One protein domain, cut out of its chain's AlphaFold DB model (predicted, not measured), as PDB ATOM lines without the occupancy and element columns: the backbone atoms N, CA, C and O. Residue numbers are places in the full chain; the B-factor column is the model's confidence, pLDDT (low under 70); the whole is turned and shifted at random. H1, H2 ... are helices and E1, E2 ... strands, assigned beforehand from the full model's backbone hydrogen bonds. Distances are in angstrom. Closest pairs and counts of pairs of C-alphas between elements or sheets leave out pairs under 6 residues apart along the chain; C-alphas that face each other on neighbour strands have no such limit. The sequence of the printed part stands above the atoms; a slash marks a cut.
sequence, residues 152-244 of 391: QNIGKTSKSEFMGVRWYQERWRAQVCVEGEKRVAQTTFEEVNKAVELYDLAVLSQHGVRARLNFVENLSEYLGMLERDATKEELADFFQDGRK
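Overview. This is residues 152 to 244 of the 391 residues of the protein "AP2/ERF domain-containing protein" of Ustilago bromivora (UniProt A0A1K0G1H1). A small, strongly twisted sheet of three strands is covered on one face by H1; H3 stands up from edge strand E3, and H2 packs on H1 away from the sheet. The 93 printed residues include E1, E2, E3, H1, H2 and H3 in that order, class mixed: a meander, each strand antiparallel to the one before, and two layers, with H1 and H3 on one face. It is compact, radius of gyration of the C-alphas 12.4 A, spans 33 by 31 by 25 A.

Arrangement. E1, residues 165 to 168, and E2, residues 171 to 177, form a hairpin, N 166 and O 173 2.9 A apart. E2 and E3, residues 184 to 189, form another, N 174 and O 187 2.9 A apart. H1, residues 192 to 210, runs along the strands at a height over the sheet of 9.9 A; its closest C-alphas to E2 are Ala 195 and Ala 174, 5.1 A. H2, residues 216 to 227, touches H1 about perpendicular, 79 degrees; closest C-alphas Tyr 222 and Leu 201, 6.3 A. H3, residues 229 to 241, is over E3; closest C-alphas Phe 239 and Ala 185, 5.5 A. Every O i to N i+4 pair is within hydrogen-bond range in H3, 13 of 15 in H1, 6 of 8 in H2.

Along the chain. E1 begins at C-alpha 165 (3.702, -19.787, 29.080); H3 ends at C-alpha 241 (-4.785, -8.052, 20.683). H1 is 23.3 A long.

Size, cuts and confidence. The printed part has no cut and no long link. Residues 152 to 155 and 242 to 244 have pLDDT under 70.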
ATOM      1  N   GLN A 152      -0.707 -28.411  18.243       62.72
ATOM      2  CA  GLN A 152      -0.221 -27.093  17.827       62.72
ATOM      3  C   GLN A 152       0.175 -26.194  19.002       62.72
ATOM      4  O   GLN A 152       0.876 -25.201  18.797       62.72
ATOM      5  N   ASN A 153      -0.230 -26.535  20.227       64.44
ATOM      6  CA  ASN A 153       0.191 -25.790  21.402       64.44
ATOM      7  C   ASN A 153       1.659 -26.106  21.694       64.44
ATOM      8  O   ASN A 153       2.048 -27.266  21.857       64.44
ATOM      9  N   ILE A 154       2.471 -25.045  21.706       64.56
ATOM     10  CA  ILE A 154       3.922 -25.088  21.893       64.56
ATOM     11  C   ILE A 154       4.213 -25.939  23.132       64.56
ATOM     12  O   ILE A 154       3.775 -25.620  24.240       64.56
ATOM     13  N   GLY A 155       4.921 -27.054  22.925       68.44
ATOM     14  CA  GLY A 155       5.353 -27.928  24.010       68.44
ATOM     15  C   GLY A 155       6.128 -27.149  25.073       68.44
ATOM     16  O   GLY A 155       6.610 -26.044  24.820       68.44
ATOM     17  N   LYS A 156       6.247 -27.729  26.271       78.56
ATOM     18  CA  LYS A 156       6.981 -27.114  27.385       78.56
ATOM     19  C   LYS A 156       8.327 -26.589  26.888       78.56
ATOM     20  O   LYS A 156       9.119 -27.345  26.324       78.56
ATOM     21  N   THR A 157       8.558 -25.291  27.049       76.06
ATOM     22  CA  THR A 157       9.863 -24.721  26.716       76.06
ATOM     23  C   THR A 157      10.833 -25.064  27.837       76.06
ATOM     24  O   THR A 157      10.422 -25.210  28.982       76.06
ATOM     25  N   SER A 158      12.132 -25.174  27.558       77.19
ATOM     26  CA  SER A 158      13.126 -25.543  28.582       77.19
ATOM     27  C   SER A 158      13.186 -24.589  29.785       77.19
ATOM     28  O   SER A 158      13.793 -24.927  30.794       77.19
ATOM     29  N   LYS A 159      12.576 -23.401  29.682       82.88
ATOM     30  CA  LYS A 159      12.567 -22.367  30.723       82.88
ATOM     31  C   LYS A 159      11.266 -22.294  31.521       82.88
ATOM     32  O   LYS A 159      11.220 -21.558  32.499       82.88
ATOM     33  N   SER A 160      10.211 -22.991  31.104       87.50
ATOM     34  CA  SER A 160       8.916 -22.963  31.782       87.50
ATOM     35  C   SER A 160       8.351 -24.368  31.932       87.50
ATOM     36  O   SER A 160       8.267 -25.146  30.984       87.50
ATOM     37  N   GLU A 161       7.920 -24.698  33.145       93.62
ATOM     38  CA  GLU A 161       7.271 -25.983  33.421       93.62
ATOM     39  C   GLU A 161       5.833 -26.045  32.877       93.62
ATOM     40  O   GLU A 161       5.258 -27.136  32.750       93.62
ATOM     41  N   PHE A 162       5.292 -24.882  32.506       95.38
ATOM     42  CA  PHE A 162       3.925 -24.658  32.052       95.38
ATOM     43  C   PHE A 162       3.832 -24.581  30.520       95.38
ATOM     44  O   PHE A 162       4.689 -24.016  29.837       95.38
ATOM     45  N   MET A 163       2.771 -25.165  29.972       94.12
ATOM     46  CA  MET A 163       2.431 -25.147  28.550       94.12
ATOM     47  C   MET A 163       1.982 -23.750  28.129       94.12
ATOM     48  O   MET A 163       1.239 -23.100  28.859       94.12
ATOM     49  N   GLY A 164       2.461 -23.299  26.965       94.00
ATOM     50  CA  GLY A 164       2.123 -22.003  26.362       94.00
ATOM     51  C   GLY A 164       2.461 -20.757  27.181       94.00
ATOM     52  O   GLY A 164       2.146 -19.649  26.759       94.00
ATOM     53  N   VAL A 165       3.159 -20.904  28.306       96.00
ATOM     54  CA  VAL A 165       3.702 -19.787  29.080       96.00
ATOM     55  C   VAL A 165       5.215 -19.790  28.935       96.00
ATOM     56  O   VAL A 165       5.843 -20.835  29.069       96.00
ATOM     57  N   ARG A 166       5.832 -18.640  28.656       95.06
ATOM     58  CA  ARG A 166       7.295 -18.504  28.542       95.06
ATOM     59  C   ARG A 166       7.788 -17.187  29.128       95.06
ATOM     60  O   ARG A 166       7.125 -16.165  28.991       95.06
ATOM     61  N   TRP A 167       8.978 -17.187  29.717       95.25
ATOM     62  CA  TRP A 167       9.633 -15.955  30.162       95.25
ATOM     63  C   TRP A 167      10.166 -15.158  28.962       95.25
ATOM     64  O   TRP A 167      10.914 -15.697  28.140       95.25
ATOM     65  N   TYR A 168       9.783 -13.885  28.841       94.62
ATOM     66  CA  TYR A 168      10.181 -12.989  27.755       94.62
ATOM     67  C   TYR A 168      10.279 -11.540  28.247       94.62
ATOM     68  O   TYR A 168       9.297 -11.008  28.749       94.62
ATOM     69  N   GLN A 169      11.433 -10.885  28.044       94.00
ATOM     70  CA  GLN A 169      11.668  -9.483  28.444       94.00
ATOM     71  C   GLN A 169      11.206  -9.185  29.882       94.00
ATOM     72  O   GLN A 169      10.398  -8.293  30.106       94.00
ATOM     73  N   GLU A 170      11.685  -9.981  30.842       95.88
ATOM     74  CA  GLU A 170      11.392  -9.802  32.277       95.88
ATOM     75  C   GLU A 170       9.916  -9.983  32.674       95.88
ATOM     76  O   GLU A 170       9.513  -9.631  33.780       95.88
ATOM     77  N   ARG A 171       9.098 -10.548  31.781       96.94
ATOM     78  CA  ARG A 171       7.678 -10.815  32.015       96.94
ATOM     79  C   ARG A 171       7.297 -12.221  31.555       96.94
ATOM     80  O   ARG A 171       7.909 -12.803  30.656       96.94
ATOM     81  N   TRP A 172       6.258 -12.784  32.160       96.88
ATOM     82  CA  TRP A 172       5.665 -14.055  31.758       96.88
ATOM     83  C   TRP A 172       4.703 -13.833  30.599       96.88
ATOM     84  O   TRP A 172       3.696 -13.152  30.735       96.88
ATOM     85  N   ARG A 173       4.995 -14.405  29.434       95.94
ATOM     86  CA  ARG A 173       4.120 -14.338  28.264       95.94
ATOM     87  C   ARG A 173       3.258 -15.589  28.180       95.94
ATOM     88  O   ARG A 173       3.818 -16.673  28.038       95.94
ATOM     89  N   ALA A 174       1.941 -15.422  28.184       95.81
ATOM     90  CA  ALA A 174       0.984 -16.450  27.786       95.81
ATOM     91  C   ALA A 174       0.772 -16.377  26.269       95.81
ATOM     92  O   ALA A 174       0.632 -15.284  25.717       95.81
ATOM     93  N   GLN A 175       0.797 -17.520  25.590       94.88
ATOM     94  CA  GLN A 175       0.725 -17.617  24.139       94.88
ATOM     95  C   GLN A 175      -0.178 -18.791  23.731       94.88
ATOM     96  O   GLN A 175       0.093 -19.932  24.098       94.88
ATOM     97  N   VAL A 176      -1.219 -18.516  22.940       94.38
ATOM     98  CA  VAL A 176      -2.210 -19.512  22.492       94.38
ATOM     99  C   VAL A 176      -2.444 -19.376  20.990       94.38
ATOM    100  O   VAL A 176      -2.697 -18.279  20.490       94.38
ATOM    101  N   CYS A 177      -2.347 -20.483  20.253       92.88
ATOM    102  CA  CYS A 177      -2.742 -20.528  18.845       92.88
ATOM    103  C   CYS A 177      -4.266 -20.421  18.761       92.88
ATOM    104  O   CYS A 177      -4.959 -21.147  19.466       92.88
ATOM    105  N   VAL A 178      -4.795 -19.509  17.945       92.31
ATOM    106  CA  VAL A 178      -6.250 -19.327  17.840       92.31
ATOM    107  C   VAL A 178      -6.826 -20.396  16.916       92.31
ATOM    108  O   VAL A 178      -6.402 -20.514  15.767       92.31
ATOM    109  N   GLU A 179      -7.778 -21.189  17.407       89.56
ATOM    110  CA  GLU A 179      -8.419 -22.246  16.626       89.56
ATOM    111  C   GLU A 179      -9.005 -21.711  15.309       89.56
ATOM    112  O   GLU A 179      -9.703 -20.700  15.270       89.56
ATOM    113  N   GLY A 180      -8.686 -22.389  14.203       89.31
ATOM    114  CA  GLY A 180      -9.120 -22.001  12.858       89.31
ATOM    115  C   GLY A 180      -8.319 -20.860  12.219       89.31
ATOM    116  O   GLY A 180      -8.445 -20.637  11.015       89.31
ATOM    117  N   GLU A 181      -7.440 -20.184  12.962       89.62
ATOM    118  CA  GLU A 181      -6.670 -19.045  12.469       89.62
ATOM    119  C   GLU A 181      -5.158 -19.326  12.491       89.62
ATOM    120  O   GLU A 181      -4.604 -19.903  13.421       89.62
ATOM    121  N   LYS A 182      -4.428 -18.867  11.467       89.25
ATOM    122  CA  LYS A 182      -2.956 -18.988  11.407       89.25
ATOM    123  C   LYS A 182      -2.249 -17.891  12.212       89.25
ATOM    124  O   LYS A 182      -1.259 -17.326  11.749       89.25
ATOM    125  N   ARG A 183      -2.772 -17.540  13.386       90.75
ATOM    126  CA  ARG A 183      -2.176 -16.524  14.260       90.75
ATOM    127  C   ARG A 183      -2.137 -16.982  15.704       90.75
ATOM    128  O   ARG A 183      -2.814 -17.928  16.102       90.75
ATOM    129  N   VAL A 184      -1.327 -16.279  16.483       92.69
ATOM    130  CA  VAL A 184      -1.083 -16.617  17.876       92.69
ATOM    131  C   VAL A 184      -1.410 -15.413  18.752       92.69
ATOM    132  O   VAL A 184      -0.806 -14.354  18.591       92.69
ATOM    133  N   ALA A 185      -2.374 -15.579  19.653       94.06
ATOM    134  CA  ALA A 185      -2.705 -14.595  20.675       94.06
ATOM    135  C   ALA A 185      -1.626 -14.616  21.762       94.06
ATOM    136  O   ALA A 185      -1.153 -15.689  22.154       94.06
ATOM    137  N   GLN A 186      -1.191 -13.439  22.212       95.19
ATOM    138  CA  GLN A 186      -0.143 -13.322  23.221       95.19
ATOM    139  C   GLN A 186      -0.346 -12.100  24.115       95.19
ATOM    140  O   GLN A 186      -0.557 -11.002  23.611       95.19
ATOM    141  N   THR A 187      -0.161 -12.292  25.421       95.62
ATOM    142  CA  THR A 187      -0.183 -11.225  26.436       95.62
ATOM    143  C   THR A 187       0.914 -11.483  27.462       95.62
ATOM    144  O   THR A 187       1.329 -12.626  27.673       95.62
ATOM    145  N   THR A 188       1.444 -10.419  28.063       96.19
ATOM    146  CA  THR A 188       2.520 -10.485  29.062       96.19
ATOM    147  C   THR A 188       2.031 -10.076  30.444       96.19
ATOM    148  O   THR A 188       1.357  -9.060  30.574       96.19
ATOM    149  N   PHE A 189       2.463 -10.809  31.464       96.88
ATOM    150  CA  PHE A 189       2.122 -10.643  32.872       96.88
ATOM    151  C   PHE A 189       3.389 -10.554  33.721       96.88
ATOM    152  O   PHE A 189       4.437 -11.083  33.355       96.88
ATOM    153  N   GLU A 190       3.295  -9.909  34.877       96.94
ATOM    154  CA  GLU A 190       4.391  -9.874  35.856       96.94
ATOM    155  C   GLU A 190       4.425 -11.159  36.697       96.94
ATOM    156  O   GLU A 190       5.492 -11.679  37.014       96.94
ATOM    157  N   GLU A 191       3.253 -11.733  36.977       97.75
ATOM    158  CA  GLU A 191       3.091 -12.959  37.758       97.75
ATOM    159  C   GLU A 191       2.890 -14.184  36.857       97.75
ATOM    160  O   GLU A 191       2.085 -14.165  35.922       97.75
ATOM    161  N   VAL A 192       3.573 -15.285  37.184       97.12
ATOM    162  CA  VAL A 192       3.460 -16.549  36.436       97.12
ATOM    163  C   VAL A 192       2.063 -17.157  36.541       97.12
ATOM    164  O   VAL A 192       1.529 -17.619  35.538       97.12
ATOM    165  N   ASN A 193       1.442 -17.102  37.724       97.25
ATOM    166  CA  ASN A 193       0.144 -17.731  37.976       97.25
ATOM    167  C   ASN A 193      -0.951 -17.131  37.086       97.25
ATOM    168  O   ASN A 193      -1.691 -17.882  36.461       97.25
ATOM    169  N   LYS A 194      -0.971 -15.799  36.931       97.50
ATOM    170  CA  LYS A 194      -1.907 -15.093  36.039       97.50
ATOM    171  C   LYS A 194      -1.717 -15.481  34.572       97.50
ATOM    172  O   LYS A 194      -2.689 -15.702  33.859       97.50
ATOM    173  N   ALA A 195      -0.467 -15.614  34.121       97.31
ATOM    174  CA  ALA A 195      -0.180 -16.059  32.757       97.31
ATOM    175  C   ALA A 195      -0.659 -17.500  32.504       97.31
ATOM    176  O   ALA A 195      -1.173 -17.794  31.426       97.31
ATOM    177  N   VAL A 196      -0.485 -18.393  33.484       97.38
ATOM    178  CA  VAL A 196      -0.941 -19.789  33.387       97.38
ATOM    179  C   VAL A 196      -2.465 -19.876  33.415       97.38
ATOM    180  O   VAL A 196      -3.038 -20.594  32.602       97.38
ATOM    181  N   GLU A 197      -3.115 -19.114  34.290       97.69
ATOM    182  CA  GLU A 197      -4.574 -19.038  34.388       97.69
ATOM    183  C   GLU A 197      -5.204 -18.542  33.083       97.69
ATOM    184  O   GLU A 197      -6.083 -19.212  32.544       97.69
ATOM    185  N   LEU A 198      -4.703 -17.440  32.509       97.56
ATOM    186  CA  LEU A 198      -5.207 -16.945  31.226       97.56
ATOM    187  C   LEU A 198      -5.002 -17.970  30.103       97.56
ATOM    188  O   LEU A 198      -5.885 -18.152  29.266       97.56
ATOM    189  N   TYR A 199      -3.851 -18.649  30.074       97.00
ATOM    190  CA  TYR A 199      -3.597 -19.700  29.089       97.00
ATOM    191  C   TYR A 199      -4.610 -20.846  29.219       97.00
ATOM    192  O   TYR A 199      -5.208 -21.247  28.219       97.00
ATOM    193  N   ASP A 200      -4.828 -21.349  30.438       97.44
ATOM    194  CA  ASP A 200      -5.761 -22.445  30.699       97.44
ATOM    195  C   ASP A 200      -7.203 -22.035  30.345       97.44
ATOM    196  O   ASP A 200      -7.892 -22.796  29.665       97.44
ATOM    197  N   LEU A 201      -7.632 -20.814  30.687       97.69
ATOM    198  CA  LEU A 201      -8.941 -20.262  30.312       97.69
ATOM    199  C   LEU A 201      -9.108 -20.116  28.794       97.69
ATOM    200  O   LEU A 201     -10.133 -20.514  28.241       97.69
ATOM    201  N   ALA A 202      -8.097 -19.592  28.098       96.69
ATOM    202  CA  ALA A 202      -8.130 -19.419  26.649       96.69
ATOM    203  C   ALA A 202      -8.228 -20.769  25.922       96.69
ATOM    204  O   ALA A 202      -9.061 -20.941  25.033       96.69
ATOM    205  N   VAL A 203      -7.430 -21.751  26.337       95.75
ATOM    206  CA  VAL A 203      -7.435 -23.107  25.773       95.75
ATOM    207  C   VAL A 203      -8.743 -23.843  26.093       95.75
ATOM    208  O   VAL A 203      -9.294 -24.522  25.224       95.75
ATOM    209  N   LEU A 204      -9.287 -23.656  27.301       96.19
ATOM    210  CA  LEU A 204     -10.596 -24.178  27.699       96.19
ATOM    211  C   LEU A 204     -11.737 -23.555  26.881       96.19
ATOM    212  O   LEU A 204     -12.658 -24.270  26.496       96.19
ATOM    213  N   SER A 205     -11.660 -22.258  26.566       96.38
ATOM    214  CA  SER A 205     -12.680 -21.568  25.765       96.38
ATOM    215  C   SER A 205     -12.736 -22.050  24.312       96.38
ATOM    216  O   SER A 205     -13.825 -22.163  23.756       96.38
ATOM    217  N   GLN A 206     -11.587 -22.387  23.711       95.19
ATOM    218  CA  GLN A 206     -11.521 -22.866  22.327       95.19
ATOM    219  C   GLN A 206     -11.924 -24.342  22.220       95.19
ATOM    220  O   GLN A 206     -12.761 -24.706  21.402       95.19
ATOM    221  N   HIS A 207     -11.371 -25.201  23.082       93.19
ATOM    222  CA  HIS A 207     -11.498 -26.656  22.925       93.19
ATOM    223  C   HIS A 207     -12.499 -27.313  23.894       93.19
ATOM    224  O   HIS A 207     -12.697 -28.536  23.861       93.19
ATOM    225  N   GLY A 208     -13.122 -26.529  24.777       94.19
ATOM    226  CA  GLY A 208     -14.056 -27.000  25.798       94.19
ATOM    227  C   GLY A 208     -13.396 -27.890  26.856       94.19
ATOM    228  O   GLY A 208     -12.180 -27.941  26.997       94.19
ATOM    229  N   VAL A 209     -14.199 -28.677  27.580       93.25
ATOM    230  CA  VAL A 209     -13.785 -29.519  28.734       93.25
ATOM    231  C   VAL A 209     -12.635 -30.498  28.425       93.25
ATOM    232  O   VAL A 209     -11.992 -31.042  29.319       93.25
ATOM    233  N   ARG A 210     -12.356 -30.745  27.143       86.12
ATOM    234  CA  ARG A 210     -11.325 -31.682  26.675       86.12
ATOM    235  C   ARG A 210      -9.979 -31.006  26.414       86.12
ATOM    236  O   ARG A 210      -9.054 -31.667  25.933       86.12
ATOM    237  N   ALA A 211      -9.871 -29.713  26.696       92.50
ATOM    238  CA  ALA A 211      -8.652 -28.952  26.530       92.50
ATOM    239  C   ALA A 211      -7.534 -29.462  27.458       92.50
ATOM    240  O   ALA A 211      -7.779 -29.987  28.546       92.50
ATOM    241  N   ARG A 212      -6.279 -29.351  27.012       92.50
ATOM    242  CA  ARG A 212      -5.120 -29.784  27.805       92.50
ATOM    243  C   ARG A 212      -4.639 -28.624  28.674       92.50
ATOM    244  O   ARG A 212      -3.923 -27.758  28.180       92.50
ATOM    245  N   LEU A 213      -5.019 -28.659  29.945       94.88
ATOM    246  CA  LEU A 213      -4.715 -27.627  30.938       94.88
ATOM    247  C   LEU A 213      -3.402 -27.895  31.677       94.88
ATOM    248  O   LEU A 213      -2.943 -29.043  31.745       94.88
ATOM    249  N   ASN A 214      -2.810 -26.842  32.236       96.00
ATOM    250  CA  ASN A 214      -1.691 -26.949  33.165       96.00
ATOM    251  C   ASN A 214      -2.143 -27.483  34.528       96.00
ATOM    252  O   ASN A 214      -1.460 -28.350  35.074       96.00
ATOM    253  N   PHE A 215      -3.301 -27.031  35.024       96.12
ATOM    254  CA  PHE A 215      -3.882 -27.468  36.297       96.12
ATOM    255  C   PHE A 215      -5.252 -28.122  36.084       96.12
ATOM    256  O   PHE A 215      -6.278 -27.456  35.956       96.12
ATOM    257  N   VAL A 216      -5.280 -29.457  36.037       95.06
ATOM    258  CA  VAL A 216      -6.517 -30.224  35.785       95.06
ATOM    259  C   VAL A 216      -7.446 -30.195  37.002       95.06
ATOM    260  O   VAL A 216      -8.662 -30.290  36.864       95.06
ATOM    261  N   GLU A 217      -6.876 -30.025  38.192       96.12
ATOM    262  CA  GLU A 217      -7.587 -29.929  39.465       96.12
ATOM    263  C   GLU A 217      -8.489 -28.686  39.531       96.12
ATOM    264  O   GLU A 217      -9.540 -28.731  40.168       96.12
ATOM    265  N   ASN A 218      -8.134 -27.621  38.803       96.69
ATOM    266  CA  ASN A 218      -8.857 -26.345  38.787       96.69
ATOM    267  C   ASN A 218      -9.926 -26.267  37.684       96.69
ATOM    268  O   ASN A 218     -10.533 -25.218  37.476       96.69
ATOM    269  N   LEU A 219     -10.202 -27.369  36.978       95.94
ATOM    270  CA  LEU A 219     -11.144 -27.386  35.854       95.94
ATOM    271  C   LEU A 219     -12.532 -26.835  36.229       95.94
ATOM    272  O   LEU A 219     -13.110 -26.064  35.469       95.94
ATOM    273  N   SER A 220     -13.069 -27.210  37.393       96.44
ATOM    274  CA  SER A 220     -14.377 -26.717  37.847       96.44
ATOM    275  C   SER A 220     -14.373 -25.217  38.139       96.44
ATOM    276  O   SER A 220     -15.368 -24.542  37.893       96.44
ATOM    277  N   GLU A 221     -13.258 -24.694  38.651       97.44
ATOM    278  CA  GLU A 221     -13.099 -23.268  38.925       97.44
ATOM    279  C   GLU A 221     -13.021 -22.468  37.621       97.44
ATOM    280  O   GLU A 221     -13.741 -21.483  37.465       97.44
ATOM    281  N   TYR A 222     -12.246 -22.947  36.643       97.44
ATOM    282  CA  TYR A 222     -12.141 -22.324  35.323       97.44
ATOM    283  C   TYR A 222     -13.461 -22.330  34.550       97.44
ATOM    284  O   TYR A 222     -13.789 -21.339  33.900       97.44
ATOM    285  N   LEU A 223     -14.260 -23.396  34.655       96.88
ATOM    286  CA  LEU A 223     -15.611 -23.407  34.085       96.88
ATOM    287  C   LEU A 223     -16.500 -22.334  34.734       96.88
ATOM    288  O   LEU A 223     -17.159 -21.583  34.021       96.88
ATOM    289  N   GLY A 224     -16.443 -22.191  36.061       97.25
ATOM    290  CA  GLY A 224     -17.160 -21.126  36.768       97.25
ATOM    291  C   GLY A 224     -16.656 -19.715  36.435       97.25
ATOM    292  O   GLY A 224     -17.432 -18.763  36.463       97.25
ATOM    293  N   MET A 225     -15.372 -19.556  36.098       97.31
ATOM    294  CA  MET A 225     -14.820 -18.293  35.592       97.31
ATOM    295  C   MET A 225     -15.327 -17.981  34.183       97.31
ATOM    296  O   MET A 225     -15.764 -16.861  33.944       97.31
ATOM    297  N   LEU A 226     -15.347 -18.964  33.276       97.00
ATOM    298  CA  LEU A 226     -15.850 -18.796  31.907       97.00
ATOM    299  C   LEU A 226     -17.335 -18.430  31.840       97.00
ATOM    300  O   LEU A 226     -17.768 -17.819  30.866       97.00
ATOM    301  N   GLU A 227     -18.126 -18.784  32.852       96.62
ATOM    302  CA  GLU A 227     -19.525 -18.362  32.939       96.62
ATOM    303  C   GLU A 227     -19.666 -16.849  33.178       96.62
ATOM    304  O   GLU A 227     -20.647 -16.255  32.719       96.62
ATOM    305  N   ARG A 228     -18.678 -16.207  33.820       98.06
ATOM    306  CA  ARG A 228     -18.691 -14.770  34.135       98.06
ATOM    307  C   ARG A 228     -18.418 -13.933  32.891       98.06
ATOM    308  O   ARG A 228     -17.463 -14.173  32.156       98.06
ATOM    309  N   ASP A 229     -19.208 -12.883  32.701       96.75
ATOM    310  CA  ASP A 229     -19.099 -12.033  31.510       96.75
ATOM    311  C   ASP A 229     -17.784 -11.246  31.451       96.75
ATOM    312  O   ASP A 229     -17.209 -11.111  30.375       96.75
ATOM    313  N   ALA A 230     -17.243 -10.833  32.604       97.00
ATOM    314  CA  ALA A 230     -15.947 -10.152  32.679       97.00
ATOM    315  C   ALA A 230     -14.799 -11.003  32.102       97.00
ATOM    316  O   ALA A 230     -13.957 -10.500  31.367       97.00
ATOM    317  N   THR A 231     -14.791 -12.310  32.382       96.88
ATOM    318  CA  THR A 231     -13.765 -13.227  31.866       96.88
ATOM    319  C   THR A 231     -13.927 -13.461  30.365       96.88
ATOM    320  O   THR A 231     -12.938 -13.584  29.647       96.88
ATOM    321  N   LYS A 232     -15.166 -13.485  29.853       96.94
ATOM    322  CA  LYS A 232     -15.413 -13.575  28.404       96.94
ATOM    323  C   LYS A 232     -14.909 -12.334  27.670       96.94
ATOM    324  O   LYS A 232     -14.360 -12.474  26.582       96.94
ATOM    325  N   GLU A 233     -15.082 -11.148  28.254       96.69
ATOM    326  CA  GLU A 233     -14.568  -9.889  27.704       96.69
ATOM    327  C   GLU A 233     -13.034  -9.873  27.697       96.69
ATOM    328  O   GLU A 233     -12.434  -9.628  26.653       96.69
ATOM    329  N   GLU A 234     -12.393 -10.273  28.801       96.19
ATOM    330  CA  GLU A 234     -10.931 -10.404  28.880       96.19
ATOM    331  C   GLU A 234     -10.376 -11.382  27.830       96.19
ATOM    332  O   GLU A 234      -9.377 -11.097  27.164       96.19
ATOM    333  N   LEU A 235     -11.041 -12.523  27.622       96.69
ATOM    334  CA  LEU A 235     -10.661 -13.477  26.580       96.69
ATOM    335  C   LEU A 235     -10.899 -12.925  25.170       96.69
ATOM    336  O   LEU A 235     -10.083 -13.158  24.277       96.69
ATOM    337  N   ALA A 236     -11.988 -12.187  24.950       95.88
ATOM    338  CA  ALA A 236     -12.252 -11.541  23.670       95.88
ATOM    339  C   ALA A 236     -11.160 -10.513  23.334       95.88
ATOM    340  O   ALA A 236     -10.679 -10.497  22.197       95.88
ATOM    341  N   ASP A 237     -10.723  -9.725  24.315       95.38
ATOM    342  CA  ASP A 237      -9.612  -8.783  24.178       95.38
ATOM    343  C   ASP A 237      -8.295  -9.515  23.910       95.38
ATOM    344  O   ASP A 237      -7.599  -9.200  22.942       95.38
ATOM    345  N   PHE A 238      -7.996 -10.569  24.677       95.38
ATOM    346  CA  PHE A 238      -6.823 -11.424  24.474       95.38
ATOM    347  C   PHE A 238      -6.750 -11.979  23.044       95.38
ATOM    348  O   PHE A 238      -5.696 -11.950  22.399       95.38
ATOM    349  N   PHE A 239      -7.879 -12.448  22.506       94.69
ATOM    350  CA  PHE A 239      -7.944 -12.948  21.136       94.69
ATOM    351  C   PHE A 239      -7.914 -11.841  20.083       94.69
ATOM    352  O   PHE A 239      -7.548 -12.125  18.943       94.69
ATOM    353  N   GLN A 240      -8.243 -10.591  20.398       92.38
ATOM    354  CA  GLN A 240      -8.142  -9.474  19.452       92.38
ATOM    355  C   GLN A 240      -6.734  -8.866  19.396       92.38
ATOM    356  O   GLN A 240      -6.291  -8.460  18.314       92.38
ATOM    357  N   ASP A 241      -6.006  -8.856  20.517       77.75
ATOM    358  CA  ASP A 241      -4.785  -8.052  20.683       77.75
ATOM    359  C   ASP A 241      -3.610  -8.500  19.795       77.75
ATOM    360  O   ASP A 241      -2.726  -7.714  19.465       77.75
ATOM    361  N   GLY A 242      -3.657  -9.721  19.249       62.56
ATOM    362  CA  GLY A 242      -2.682 -10.213  18.267       62.56
ATOM    363  C   GLY A 242      -2.622  -9.446  16.932       62.56
ATOM    364  O   GLY A 242      -1.824  -9.814  16.076       62.56
ATOM    365  N   ARG A 243      -3.456  -8.416  16.706       59.09
ATOM    366  CA  ARG A 243      -3.316  -7.498  15.553       59.09
ATOM    367  C   ARG A 243      -2.457  -6.274  15.843       59.09
ATOM    368  O   ARG A 243      -1.962  -5.651  14.907       59.09
ATOM    369  N   LYS A 244      -2.296  -5.907  17.111       58.22
ATOM    370  CA  LYS A 244      -1.350  -4.874  17.510       58.22
ATOM    371  C   LYS A 244      -0.070  -5.606  17.830       58.22
ATOM    372  O   LYS A 244       0.208  -5.898  18.987       58.22
TER     373      LYS A 244